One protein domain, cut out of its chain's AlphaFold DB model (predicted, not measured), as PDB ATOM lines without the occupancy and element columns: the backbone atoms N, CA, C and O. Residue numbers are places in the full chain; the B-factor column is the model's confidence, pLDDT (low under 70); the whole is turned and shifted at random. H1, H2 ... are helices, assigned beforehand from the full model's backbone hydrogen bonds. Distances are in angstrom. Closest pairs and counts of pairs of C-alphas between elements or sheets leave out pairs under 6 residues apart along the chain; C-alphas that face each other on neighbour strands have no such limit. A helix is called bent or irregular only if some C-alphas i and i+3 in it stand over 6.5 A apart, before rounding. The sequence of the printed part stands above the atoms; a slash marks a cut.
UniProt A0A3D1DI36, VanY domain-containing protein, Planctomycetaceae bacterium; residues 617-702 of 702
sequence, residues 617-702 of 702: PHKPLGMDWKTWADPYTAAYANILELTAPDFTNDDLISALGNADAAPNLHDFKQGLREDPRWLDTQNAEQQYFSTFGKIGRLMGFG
ATOM      1  N   PRO A 617      12.963  36.462  -4.552       96.69
ATOM      2  CA  PRO A 617      11.917  37.493  -4.429       96.69
ATOM      3  C   PRO A 617      10.491  36.953  -4.246       96.69
ATOM      4  O   PRO A 617       9.561  37.696  -3.932       96.69
ATOM      5  N   HIS A 618      10.293  35.654  -4.468       96.94
ATOM      6  CA  HIS A 618       9.010  34.971  -4.323       96.94
ATOM      7  C   HIS A 618       8.955  34.026  -3.113       96.94
ATOM      8  O   HIS A 618       7.936  33.358  -2.909       96.94
ATOM      9  N   LYS A 619      10.025  33.962  -2.310       97.19
ATOM     10  CA  LYS A 619      10.047  33.214  -1.053       97.19
ATOM     11  C   LYS A 619       9.217  33.963  -0.005       97.19
ATOM     12  O   LYS A 619       9.468  35.145   0.224       97.19
ATOM     13  N   PRO A 620       8.241  33.332   0.668       96.75
ATOM     14  CA  PRO A 620       7.518  33.990   1.753       96.75
ATOM     15  C   PRO A 620       8.463  34.474   2.866       96.75
ATOM     16  O   PRO A 620       9.437  33.793   3.200       96.75
ATOM     17  N   LEU A 621       8.165  35.641   3.448       93.81
ATOM     18  CA  LEU A 621       8.850  36.130   4.651       93.81
ATOM     19  C   LEU A 621       8.660  35.131   5.805       93.81
ATOM     20  O   LEU A 621       7.587  34.538   5.946       93.81
ATOM     21  N   GLY A 622       9.708  34.920   6.593       91.62
ATOM     22  CA  GLY A 622       9.772  33.987   7.716       91.62
ATOM     23  C   GLY A 622       9.835  32.504   7.336       91.62
ATOM     24  O   GLY A 622       9.912  31.659   8.222       91.62
ATOM     25  N   MET A 623       9.792  32.152   6.045       97.12
ATOM     26  CA  MET A 623       9.915  30.764   5.590       97.12
ATOM     27  C   MET A 623      11.363  30.449   5.210       97.12
ATOM     28  O   MET A 623      11.981  31.190   4.438       97.12
ATOM     29  N   ASP A 624      11.893  29.334   5.714       96.44
ATOM     30  CA  ASP A 624      13.214  28.859   5.316       96.44
ATOM     31  C   ASP A 624      13.220  28.423   3.840       96.44
ATOM     32  O   ASP A 624      12.226  27.940   3.286       96.44
ATOM     33  N   TRP A 625      14.359  28.627   3.180       97.44
ATOM     34  CA  TRP A 625      14.553  28.336   1.767       97.44
ATOM     35  C   TRP A 625      14.288  26.867   1.454       97.44
ATOM     36  O   TRP A 625      13.664  26.574   0.437       97.44
ATOM     37  N   LYS A 626      14.702  25.945   2.331       96.25
ATOM     38  CA  LYS A 626      14.566  24.505   2.098       96.25
ATOM     39  C   LYS A 626      13.096  24.090   2.047       96.25
ATOM     40  O   LYS A 626      12.706  23.402   1.109       96.25
ATOM     41  N   THR A 627      12.276  24.557   2.985       97.44
ATOM     42  CA  THR A 627      10.824  24.325   3.007       97.44
ATOM     43  C   THR A 627      10.143  24.910   1.774       97.44
ATOM     44  O   THR A 627       9.282  24.266   1.172       97.44
ATOM     45  N   TRP A 628      10.528  26.119   1.365       97.50
ATOM     46  CA  TRP A 628       9.958  26.765   0.183       97.50
ATOM     47  C   TRP A 628      10.355  26.068  -1.132       97.50
ATOM     48  O   TRP A 628       9.513  25.881  -2.015       97.50
ATOM     49  N   ALA A 629      11.621  25.664  -1.258       97.56
ATOM     50  CA  ALA A 629      12.191  25.064  -2.461       97.56
ATOM     51  C   ALA A 629      11.936  23.550  -2.583       97.56
ATOM     52  O   ALA A 629      12.128  23.003  -3.671       97.56
ATOM     53  N   ASP A 630      11.468  22.876  -1.525       97.88
ATOM     54  CA  ASP A 630      11.258  21.417  -1.478       97.88
ATOM     55  C   ASP A 630      10.518  20.833  -2.703       97.88
ATOM     56  O   ASP A 630      11.002  19.865  -3.297       97.88
ATOM     57  N   PRO A 631       9.416  21.429  -3.211       98.06
ATOM     58  CA  PRO A 631       8.743  20.892  -4.394       98.06
ATOM     59  C   PRO A 631       9.626  20.884  -5.652       98.06
ATOM     60  O   PRO A 631       9.447  20.032  -6.528       98.06
ATOM     61  N   TYR A 632      10.557  21.833  -5.752       98.00
ATOM     62  CA  TYR A 632      11.476  21.998  -6.877       98.00
ATOM     63  C   TYR A 632      12.693  21.087  -6.728       98.00
ATOM     64  O   TYR A 632      13.013  20.362  -7.669       98.00
ATOM     65  N   THR A 633      13.316  21.039  -5.547       97.44
ATOM     66  CA  THR A 633      14.442  20.128  -5.269       97.44
ATOM     67  C   THR A 633      14.006  18.666  -5.437       97.44
ATOM     68  O   THR A 633      14.704  17.878  -6.078       97.44
ATOM     69  N   ALA A 634      12.796  18.314  -4.986       97.69
ATOM     70  CA  ALA A 634      12.209  16.995  -5.197       97.69
ATOM     71  C   ALA A 634      11.900  16.724  -6.678       97.69
ATOM     72  O   ALA A 634      12.100  15.609  -7.159       97.69
ATOM     73  N   ALA A 635      11.402  17.710  -7.433       97.75
ATOM     74  CA  ALA A 635      11.170  17.549  -8.870       97.75
ATOM     75  C   ALA A 635      12.476  17.325  -9.643       97.75
ATOM     76  O   ALA A 635      12.511  16.445 -10.503       97.75
ATOM     77  N   TYR A 636      13.529  18.071  -9.302       98.06
ATOM     78  CA  TYR A 636      14.873  17.900  -9.846       98.06
ATOM     79  C   TYR A 636      15.388  16.485  -9.586       98.06
ATOM     80  O   TYR A 636      15.697  15.764 -10.535       98.06
ATOM     81  N   ALA A 637      15.390  16.056  -8.320       97.88
ATOM     82  CA  ALA A 637      15.875  14.736  -7.924       97.88
ATOM     83  C   ALA A 637      15.123  13.604  -8.640       97.88
ATOM     84  O   ALA A 637      15.728  12.661  -9.138       97.88
ATOM     85  N   ASN A 638      13.796  13.716  -8.745       97.81
ATOM     86  CA  ASN A 638      12.969  12.681  -9.363       97.81
ATOM     87  C   ASN A 638      13.083  12.633 -10.894       97.81
ATOM     88  O   ASN A 638      13.036  11.546 -11.461       97.81
ATOM     89  N   ILE A 639      13.164  13.784 -11.575       97.25
ATOM     90  CA  ILE A 639      13.209  13.832 -13.046       97.25
ATOM     91  C   ILE A 639      14.612  13.525 -13.557       97.25
ATOM     92  O   ILE A 639      14.733  12.804 -14.541       97.25
ATOM     93  N   LEU A 640      15.653  14.033 -12.904       97.69
ATOM     94  CA  LEU A 640      17.032  13.778 -13.321       97.69
ATOM     95  C   LEU A 640      17.636  12.529 -12.666       97.69
ATOM     96  O   LEU A 640      18.735  12.138 -13.035       97.69
ATOM     97  N   GLU A 641      16.929  11.894 -11.723       97.25
ATOM     98  CA  GLU A 641      17.419  10.738 -10.949       97.25
ATOM     99  C   GLU A 641      18.755  11.034 -10.233       97.25
ATOM    100  O   GLU A 641      19.622  10.173 -10.091       97.25
ATOM    101  N   LEU A 642      18.908  12.280  -9.767       96.19
ATOM    102  CA  LEU A 642      20.072  12.794  -9.040       96.19
ATOM    103  C   LEU A 642      19.726  13.083  -7.572       96.19
ATOM    104  O   LEU A 642      18.559  13.126  -7.183       96.19
ATOM    105  N   THR A 643      20.746  13.328  -6.748       96.31
ATOM    106  CA  THR A 643      20.556  13.844  -5.385       96.31
ATOM    107  C   THR A 643      19.818  15.183  -5.420       96.31
ATOM    108  O   THR A 643      20.034  15.990  -6.326       96.31
ATOM    109  N   ALA A 644      18.952  15.421  -4.429       95.81
ATOM    110  CA  ALA A 644      18.271  16.702  -4.276       95.81
ATOM    111  C   ALA A 644      19.308  17.838  -4.178       95.81
ATOM    112  O   ALA A 644      20.174  17.779  -3.302       95.81
ATOM    113  N   PRO A 645      19.255  18.830  -5.081       96.06
ATOM    114  CA  PRO A 645      20.213  19.926  -5.090       96.06
ATOM    115  C   PRO A 645      19.975  20.879  -3.914       96.06
ATOM    116  O   PRO A 645      18.872  20.947  -3.366       96.06
ATOM    117  N   ASP A 646      21.011  21.634  -3.553       95.44
ATOM    118  CA  ASP A 646      20.931  22.744  -2.604       95.44
ATOM    119  C   ASP A 646      20.754  24.094  -3.331       95.44
ATOM    120  O   ASP A 646      20.543  24.156  -4.547       95.44
ATOM    121  N   PHE A 647      20.822  25.194  -2.578       94.94
ATOM    122  CA  PHE A 647      20.644  26.554  -3.090       94.94
ATOM    123  C   PHE A 647      21.792  27.047  -3.986       94.94
ATOM    124  O   PHE A 647      21.712  28.156  -4.508       94.94
ATOM    125  N   THR A 648      22.849  26.250  -4.183       95.19
ATOM    126  CA  THR A 648      23.981  26.581  -5.062       95.19
ATOM    127  C   THR A 648      23.830  26.029  -6.481       95.19
ATOM    128  O   THR A 648      24.664  26.301  -7.339       95.19
ATOM    129  N   ASN A 649      22.773  25.259  -6.754       96.31
ATOM    130  CA  ASN A 649      22.531  24.679  -8.069       96.31
ATOM    131  C   ASN A 649      21.989  25.717  -9.072       96.31
ATOM    132  O   ASN A 649      20.928  26.301  -8.856       96.31
ATOM    133  N   ASP A 650      22.676  25.875 -10.208       95.00
ATOM    134  CA  ASP A 650      22.345  26.872 -11.239       95.00
ATOM    135  C   ASP A 650      20.936  26.714 -11.839       95.00
ATOM    136  O   ASP A 650      20.277  27.716 -12.143       95.00
ATOM    137  N   ASP A 651      20.435  25.479 -11.983       94.19
ATOM    138  CA  ASP A 651      19.095  25.222 -12.529       94.19
ATOM    139  C   ASP A 651      18.007  25.703 -11.560       94.19
ATOM    140  O   ASP A 651      17.012  26.306 -11.974       94.19
ATOM    141  N   LEU A 652      18.209  25.480 -10.256       94.56
ATOM    142  CA  LEU A 652      17.332  26.012  -9.217       94.56
ATOM    143  C   LEU A 652      17.441  27.526  -9.091       94.56
ATOM    144  O   LEU A 652      16.406  28.181  -9.010       94.56
ATOM    145  N   ILE A 653      18.654  28.086  -9.107       94.62
ATOM    146  CA  ILE A 653      18.862  29.539  -9.058       94.62
ATOM    147  C   ILE A 653      18.107  30.206 -10.212       94.62
ATOM    148  O   ILE A 653      17.351  31.150  -9.991       94.62
ATOM    149  N   SER A 654      18.224  29.664 -11.425       93.62
ATOM    150  CA  SER A 654      17.539  30.188 -12.613       93.62
ATOM    151  C   SER A 654      16.012  30.093 -12.513       93.62
ATOM    152  O   SER A 654      15.301  30.988 -12.973       93.62
ATOM    153  N   ALA A 655      15.489  29.018 -11.917       93.50
ATOM    154  CA  ALA A 655      14.051  28.787 -11.800       93.50
ATOM    155  C   ALA A 655      13.390  29.543 -10.636       93.50
ATOM    156  O   ALA A 655      12.230  29.945 -10.746       93.50
ATOM    157  N   LEU A 656      14.102  29.704  -9.519       95.12
ATOM    158  CA  LEU A 656      13.583  30.258  -8.268       95.12
ATOM    159  C   LEU A 656      13.963  31.729  -8.051       95.12
ATOM    160  O   LEU A 656      13.226  32.444  -7.373       95.12
ATOM    161  N   GLY A 657      15.080  32.184  -8.621       93.31
ATOM    162  CA  GLY A 657      15.608  33.543  -8.460       93.31
ATOM    163  C   GLY A 657      15.087  34.561  -9.480       93.31
ATOM    164  O   GLY A 657      15.531  35.706  -9.491       93.31
ATOM    165  N   ASN A 658      14.159  34.176 -10.365       92.12
ATOM    166  CA  ASN A 658      13.593  35.097 -11.349       92.12
ATOM    167  C   ASN A 658      12.668  36.120 -10.667       92.12
ATOM    168  O   ASN A 658      11.621  35.750 -10.147       92.12
ATOM    169  N   ALA A 659      13.035  37.403 -10.706       91.38
ATOM    170  CA  ALA A 659      12.258  38.484 -10.095       91.38
ATOM    171  C   ALA A 659      10.985  38.872 -10.865       91.38
ATOM    172  O   ALA A 659      10.066  39.450 -10.283       91.38
ATOM    173  N   ASP A 660      10.917  38.567 -12.162       91.81
ATOM    174  CA  ASP A 660       9.817  38.995 -13.033       91.81
ATOM    175  C   ASP A 660       8.646  38.001 -13.046       91.81
ATOM    176  O   ASP A 660       7.534  38.347 -13.462       91.81
ATOM    177  N   ALA A 661       8.876  36.757 -12.621       90.12
ATOM    178  CA  ALA A 661       7.886  35.694 -12.691       90.12
ATOM    179  C   ALA A 661       7.980  34.753 -11.490       90.12
ATOM    180  O   ALA A 661       9.003  34.113 -11.259       90.12
ATOM    181  N   ALA A 662       6.848  34.597 -10.797       89.12
ATOM    182  CA  ALA A 662       6.727  33.627  -9.720       89.12
ATOM    183  C   ALA A 662       7.071  32.212 -10.225       89.12
ATOM    184  O   ALA A 662       6.592  31.825 -11.300       89.12
ATOM    185  N   PRO A 663       7.837  31.419  -9.453       89.69
ATOM    186  CA  PRO A 663       8.218  30.076  -9.853       89.69
ATOM    187  C   PRO A 663       6.996  29.211 -10.164       89.69
ATOM    188  O   PRO A 663       6.029  29.160  -9.396       89.69
ATOM    189  N   ASN A 664       7.044  28.515 -11.298       95.69
ATOM    190  CA  ASN A 664       6.005  27.586 -11.720       95.69
ATOM    191  C   ASN A 664       6.580  26.171 -11.797       95.69
ATOM    192  O   ASN A 664       7.378  25.842 -12.674       95.69
ATOM    193  N   LEU A 665       6.125  25.304 -10.890       96.38
ATOM    194  CA  LEU A 665       6.595  23.924 -10.803       96.38
ATOM    195  C   LEU A 665       6.336  23.109 -12.083       96.38
ATOM    196  O   LEU A 665       7.096  22.191 -12.383       96.38
ATOM    197  N   HIS A 666       5.266  23.396 -12.828       96.69
ATOM    198  CA  HIS A 666       4.995  22.717 -14.096       96.69
ATOM    199  C   HIS A 666       6.060  23.066 -15.139       96.69
ATOM    200  O   HIS A 666       6.633  22.161 -15.746       96.69
ATOM    201  N   ASP A 667       6.350  24.355 -15.298       96.06
ATOM    202  CA  ASP A 667       7.299  24.843 -16.299       96.06
ATOM    203  C   ASP A 667       8.728  24.418 -15.943       96.06
ATOM    204  O   ASP A 667       9.465  23.955 -16.809       96.06
ATOM    205  N   PHE A 668       9.075  24.420 -14.652       97.00
ATOM    206  CA  PHE A 668      10.338  23.862 -14.168       97.00
ATOM    207  C   PHE A 668      10.483  22.370 -14.507       97.00
ATOM    208  O   PHE A 668      11.483  21.949 -15.081       97.00
ATOM    209  N   LYS A 669       9.451  21.554 -14.239       97.19
ATOM    210  CA  LYS A 669       9.439  20.127 -14.613       97.19
ATOM    211  C   LYS A 669       9.518  19.903 -16.120       97.19
ATOM    212  O   LYS A 669       9.965  18.838 -16.542       97.19
ATOM    213  N   GLN A 670       9.012  20.830 -16.927       96.81
ATOM    214  CA  GLN A 670       9.169  20.769 -18.374       96.81
ATOM    215  C   GLN A 670      10.618  21.075 -18.766       96.81
ATOM    216  O   GLN A 670      11.207  20.264 -19.471       96.81
ATOM    217  N   GLY A 671      11.202  22.156 -18.240       96.06
ATOM    218  CA  GLY A 671      12.602  22.520 -18.480       96.06
ATOM    219  C   GLY A 671      13.577  21.401 -18.105       96.06
ATOM    220  O   GLY A 671      14.440  21.050 -18.901       96.06
ATOM    221  N   LEU A 672      13.361  20.731 -16.969       97.00
ATOM    222  CA  LEU A 672      14.171  19.572 -16.566       97.00
ATOM    223  C   LEU A 672      14.108  18.396 -17.552       97.00
ATOM    224  O   LEU A 672      15.055  17.628 -17.631       97.00
ATOM    225  N   ARG A 673      13.010  18.224 -18.300       97.19
ATOM    226  CA  ARG A 673      12.914  17.195 -19.355       97.19
ATOM    227  C   ARG A 673      13.501  17.652 -20.689       97.19
ATOM    228  O   ARG A 673      13.702  16.833 -21.579       97.19
ATOM    229  N   GLU A 674      13.717  18.949 -20.863       96.50
ATOM    230  CA  GLU A 674      14.437  19.498 -22.013       96.50
ATOM    231  C   GLU A 674      15.960  19.441 -21.792       96.50
ATOM    232  O   GLU A 674      16.724  19.508 -22.755       96.50
ATOM    233  N   ASP A 675      16.397  19.246 -20.543       97.12
ATOM    234  CA  ASP A 675      17.792  19.029 -20.175       97.12
ATOM    235  C   ASP A 675      18.362  17.744 -20.813       97.12
ATOM    236  O   ASP A 675      17.771  16.669 -20.667       97.12
ATOM    237  N   PRO A 676      19.531  17.794 -21.480       97.56
ATOM    238  CA  PRO A 676      20.157  16.611 -22.068       97.56
ATOM    239  C   PRO A 676      20.396  15.463 -21.079       97.56
ATOM    240  O   PRO A 676      20.279  14.304 -21.474       97.56
ATOM    241  N   ARG A 677      20.678  15.765 -19.803       97.38
ATOM    242  CA  ARG A 677      20.899  14.770 -18.739       97.38
ATOM    243  C   ARG A 677      19.668  13.902 -18.499       97.38
ATOM    244  O   ARG A 677      19.802  12.756 -18.086       97.38
ATOM    245  N   TRP A 678      18.467  14.414 -18.787       97.81
ATOM    246  CA  TRP A 678      17.232  13.645 -18.656       97.81
ATOM    247  C   TRP A 678      17.227  12.409 -19.557       97.81
ATOM    248  O   TRP A 678      16.712  11.369 -19.157       97.81
ATOM    249  N   LEU A 679      17.828  12.484 -20.748       96.56
ATOM    250  CA  LEU A 679      17.824  11.381 -21.715       96.56
ATOM    251  C   LEU A 679      18.524  10.117 -21.198       96.56
ATOM    252  O   LEU A 679      18.207   9.028 -21.676       96.56
ATOM    253  N   ASP A 680      19.415  10.265 -20.217       97.25
ATOM    254  CA  ASP A 680      20.171   9.172 -19.603       97.25
ATOM    255  C   ASP A 680      19.456   8.549 -18.385       97.25
ATOM    256  O   ASP A 680      19.970   7.612 -17.772       97.25
ATOM    257  N   THR A 681      18.267   9.041 -18.022       97.88
ATOM    258  CA  THR A 681      17.498   8.572 -16.854       97.88
ATOM    259  C   THR A 681      16.576   7.394 -17.182       97.88
ATOM    260  O   THR A 681      16.076   7.253 -18.306       97.88
ATOM    261  N   GLN A 682      16.261   6.562 -16.181       97.19
ATOM    262  CA  GLN A 682      15.323   5.444 -16.352       97.19
ATOM    263  C   GLN A 682      13.911   5.939 -16.670       97.19
ATOM    264  O   GLN A 682      13.178   5.316 -17.443       97.19
ATOM    265  N   ASN A 683      13.498   7.060 -16.083       95.25
ATOM    266  CA  ASN A 683      12.184   7.632 -16.331       95.25
ATOM    267  C   ASN A 683      12.027   8.120 -17.792       95.25
ATOM    268  O   ASN A 683      10.946   7.945 -18.370       95.25
ATOM    269  N   ALA A 684      13.090   8.629 -18.429       96.88
ATOM    270  CA  ALA A 684      13.081   9.000 -19.842       96.88
ATOM    271  C   ALA A 684      12.985   7.759 -20.727       96.88
ATOM    272  O   ALA A 684      12.126   7.694 -21.611       96.88
ATOM    273  N   GLU A 685      13.798   6.739 -20.442       97.00
ATOM    274  CA  GLU A 685      13.764   5.445 -21.124       97.00
ATOM    275  C   GLU A 685      12.348   4.835 -21.083       97.00
ATOM    276  O   GLU A 685      11.768   4.486 -22.120       97.00
ATOM    277  N   GLN A 686      11.726   4.797 -19.900       96.50
ATOM    278  CA  GLN A 686      10.354   4.317 -19.716       96.50
ATOM    279  C   GLN A 686       9.331   5.156 -20.495       96.50
ATOM    280  O   GLN A 686       8.404   4.603 -21.106       96.50
ATOM    281  N   GLN A 687       9.478   6.485 -20.510       94.94
ATOM    282  CA  GLN A 687       8.591   7.381 -21.250       94.94
ATOM    283  C   GLN A 687       8.712   7.178 -22.769       94.94
ATOM    284  O   GLN A 687       7.682   7.113 -23.458       94.94
ATOM    285  N   TYR A 688       9.928   7.004 -23.296       94.69
ATOM    286  CA  TYR A 688      10.161   6.686 -24.704       94.69
ATOM    287  C   TYR A 688       9.573   5.325 -25.068       94.69
ATOM    288  O   TYR A 688       8.785   5.254 -26.012       94.69
ATOM    289  N   PHE A 689       9.847   4.261 -24.306       95.06
ATOM    290  CA  PHE A 689       9.285   2.936 -24.588       95.06
ATOM    291  C   PHE A 689       7.759   2.907 -24.511       95.06
ATOM    292  O   PHE A 689       7.106   2.307 -25.369       95.06
ATOM    293  N   SER A 690       7.160   3.596 -23.536       94.31
ATOM    294  CA  SER A 690       5.703   3.738 -23.441       94.31
ATOM    295  C   SER A 690       5.126   4.451 -24.668       94.31
ATOM    296  O   SER A 690       4.098   4.033 -25.215       94.31
ATOM    297  N   THR A 691       5.804   5.495 -25.147       93.12
ATOM    298  CA  THR A 691       5.397   6.270 -26.327       93.12
ATOM    299  C   THR A 691       5.563   5.466 -27.617       93.12
ATOM    300  O   THR A 691       4.601   5.341 -28.379       93.12
ATOM    301  N   PHE A 692       6.719   4.833 -27.832       92.25
ATOM    302  CA  PHE A 692       6.955   3.932 -28.961       92.25
ATOM    303  C   PHE A 692       5.984   2.754 -28.959       92.25
ATOM    304  O   PHE A 692       5.449   2.415 -30.009       92.25
ATOM    305  N   GLY A 693       5.665   2.184 -27.796       92.75
ATOM    306  CA  GLY A 693       4.660   1.130 -27.671       92.75
ATOM    307  C   GLY A 693       3.250   1.595 -28.050       92.75
ATOM    308  O   GLY A 693       2.503   0.855 -28.690       92.75
ATOM    309  N   LYS A 694       2.865   2.834 -27.707       92.75
ATOM    310  CA  LYS A 694       1.585   3.428 -28.146       92.75
ATOM    311  C   LYS A 694       1.556   3.651 -29.658       92.75
ATOM    312  O   LYS A 694       0.559   3.300 -30.287       92.75
ATOM    313  N   ILE A 695       2.634   4.182 -30.234       90.75
ATOM    314  CA  ILE A 695       2.760   4.395 -31.683       90.75
ATOM    315  C   ILE A 695       2.757   3.052 -32.423       90.75
ATOM    316  O   ILE A 695       2.017   2.897 -33.388       90.75
ATOM    317  N   GLY A 696       3.509   2.060 -31.942       93.56
ATOM    318  CA  GLY A 696       3.556   0.710 -32.503       93.56
ATOM    319  C   GLY A 696       2.169   0.076 -32.578       93.56
ATOM    320  O   GLY A 696       1.755  -0.356 -33.653       93.56
ATOM    321  N   ARG A 697       1.395   0.151 -31.485       93.12
ATOM    322  CA  ARG A 697      -0.006  -0.297 -31.466       93.12
ATOM    323  C   ARG A 697      -0.892   0.462 -32.455       93.12
ATOM    324  O   ARG A 697      -1.719  -0.160 -33.113       93.12
ATOM    325  N   LEU A 698      -0.720   1.781 -32.589       91.81
ATOM    326  CA  LEU A 698      -1.442   2.583 -33.587       91.81
ATOM    327  C   LEU A 698      -1.100   2.178 -35.030       91.81
ATOM    328  O   LEU A 698      -1.959   2.239 -35.904       91.81
ATOM    329  N   MET A 699       0.138   1.749 -35.267       91.44
ATOM    330  CA  MET A 699       0.652   1.343 -36.577       91.44
ATOM    331  C   MET A 699       0.405  -0.143 -36.898       91.44
ATOM    332  O   MET A 699       0.793  -0.605 -37.968       91.44
ATOM    333  N   GLY A 700      -0.248  -0.898 -36.006       87.75
ATOM    334  CA  GLY A 700      -0.557  -2.318 -36.210       87.75
ATOM    335  C   GLY A 700       0.572  -3.288 -35.840       87.75
ATOM    336  O   GLY A 700       0.458  -4.478 -36.120       87.75
ATOM    337  N   PHE A 701       1.632  -2.805 -35.189       80.12
ATOM    338  CA  PHE A 701       2.622  -3.640 -34.508       80.12
ATOM    339  C   PHE A 701       2.100  -3.923 -33.092       80.12
ATOM    340  O   PHE A 701       2.433  -3.215 -32.140       80.12
ATOM    341  N   GLY A 702       1.170  -4.873 -32.991       62.72
ATOM    342  CA  GLY A 702       0.564  -5.329 -31.738       62.72
ATOM    343  C   GLY A 702       1.028  -6.721 -31.369       62.72
ATOM    344  O   GLY A 702       0.953  -7.593 -32.265       62.72
TER     345      GLY A 702
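What this domain is: This is residues 617 to 702 of the 702 residues of the protein "VanY domain-containing protein" of Planctomycetaceae bacterium (UniProt A0A3D1DI36). Look for a long arm, H5, reaching away from a loose body in which H1 and H3 run side by side, H2 packs on H1, and short H4 sits at the arm's root. The printed part has 86 residues with five named helices, H1 to H5, and no named strand: all helix. It is loose, radius of gyration of the C-alphas 16.5 A, spanning 57 by 25 by 19 A.

How they stand to each other: H5, residues 682 to 698, touches no helix. The hub H1, residues 625 to 640, touches H3, residues 665 to 674; closest C-alphas, Ala 635 and Lys 669, 6.5 A. H1 only just touches H2, residues 650 to 656, and H4, residues 676 to 680, each with 3 pairs of C-alphas within 8 A; closest are Tyr 632 and Leu 652, 7.5 A, and Leu 640 and Trp 678, 5.3 A. O i to N i+4 pairs are within hydrogen-bond range throughout H2 and H5, 10 of 12 in H1, 5 of 6 in H3, 0 of 1 in H4, whose O i to N i+3 count is 2 of 2.

Where its parts are: Find C-alpha 682 at (15.323, 5.444, -16.352); H5 runs 24.2 A to C-alpha 698 at (-1.442, 2.583, -33.587). H1, 21.1 A, is irregular: C-alphas 628 and 631 are 7.5 A apart.

The domain as a whole: The printed part has no cut and no long link; residue 702 is under 70 in pLDDT.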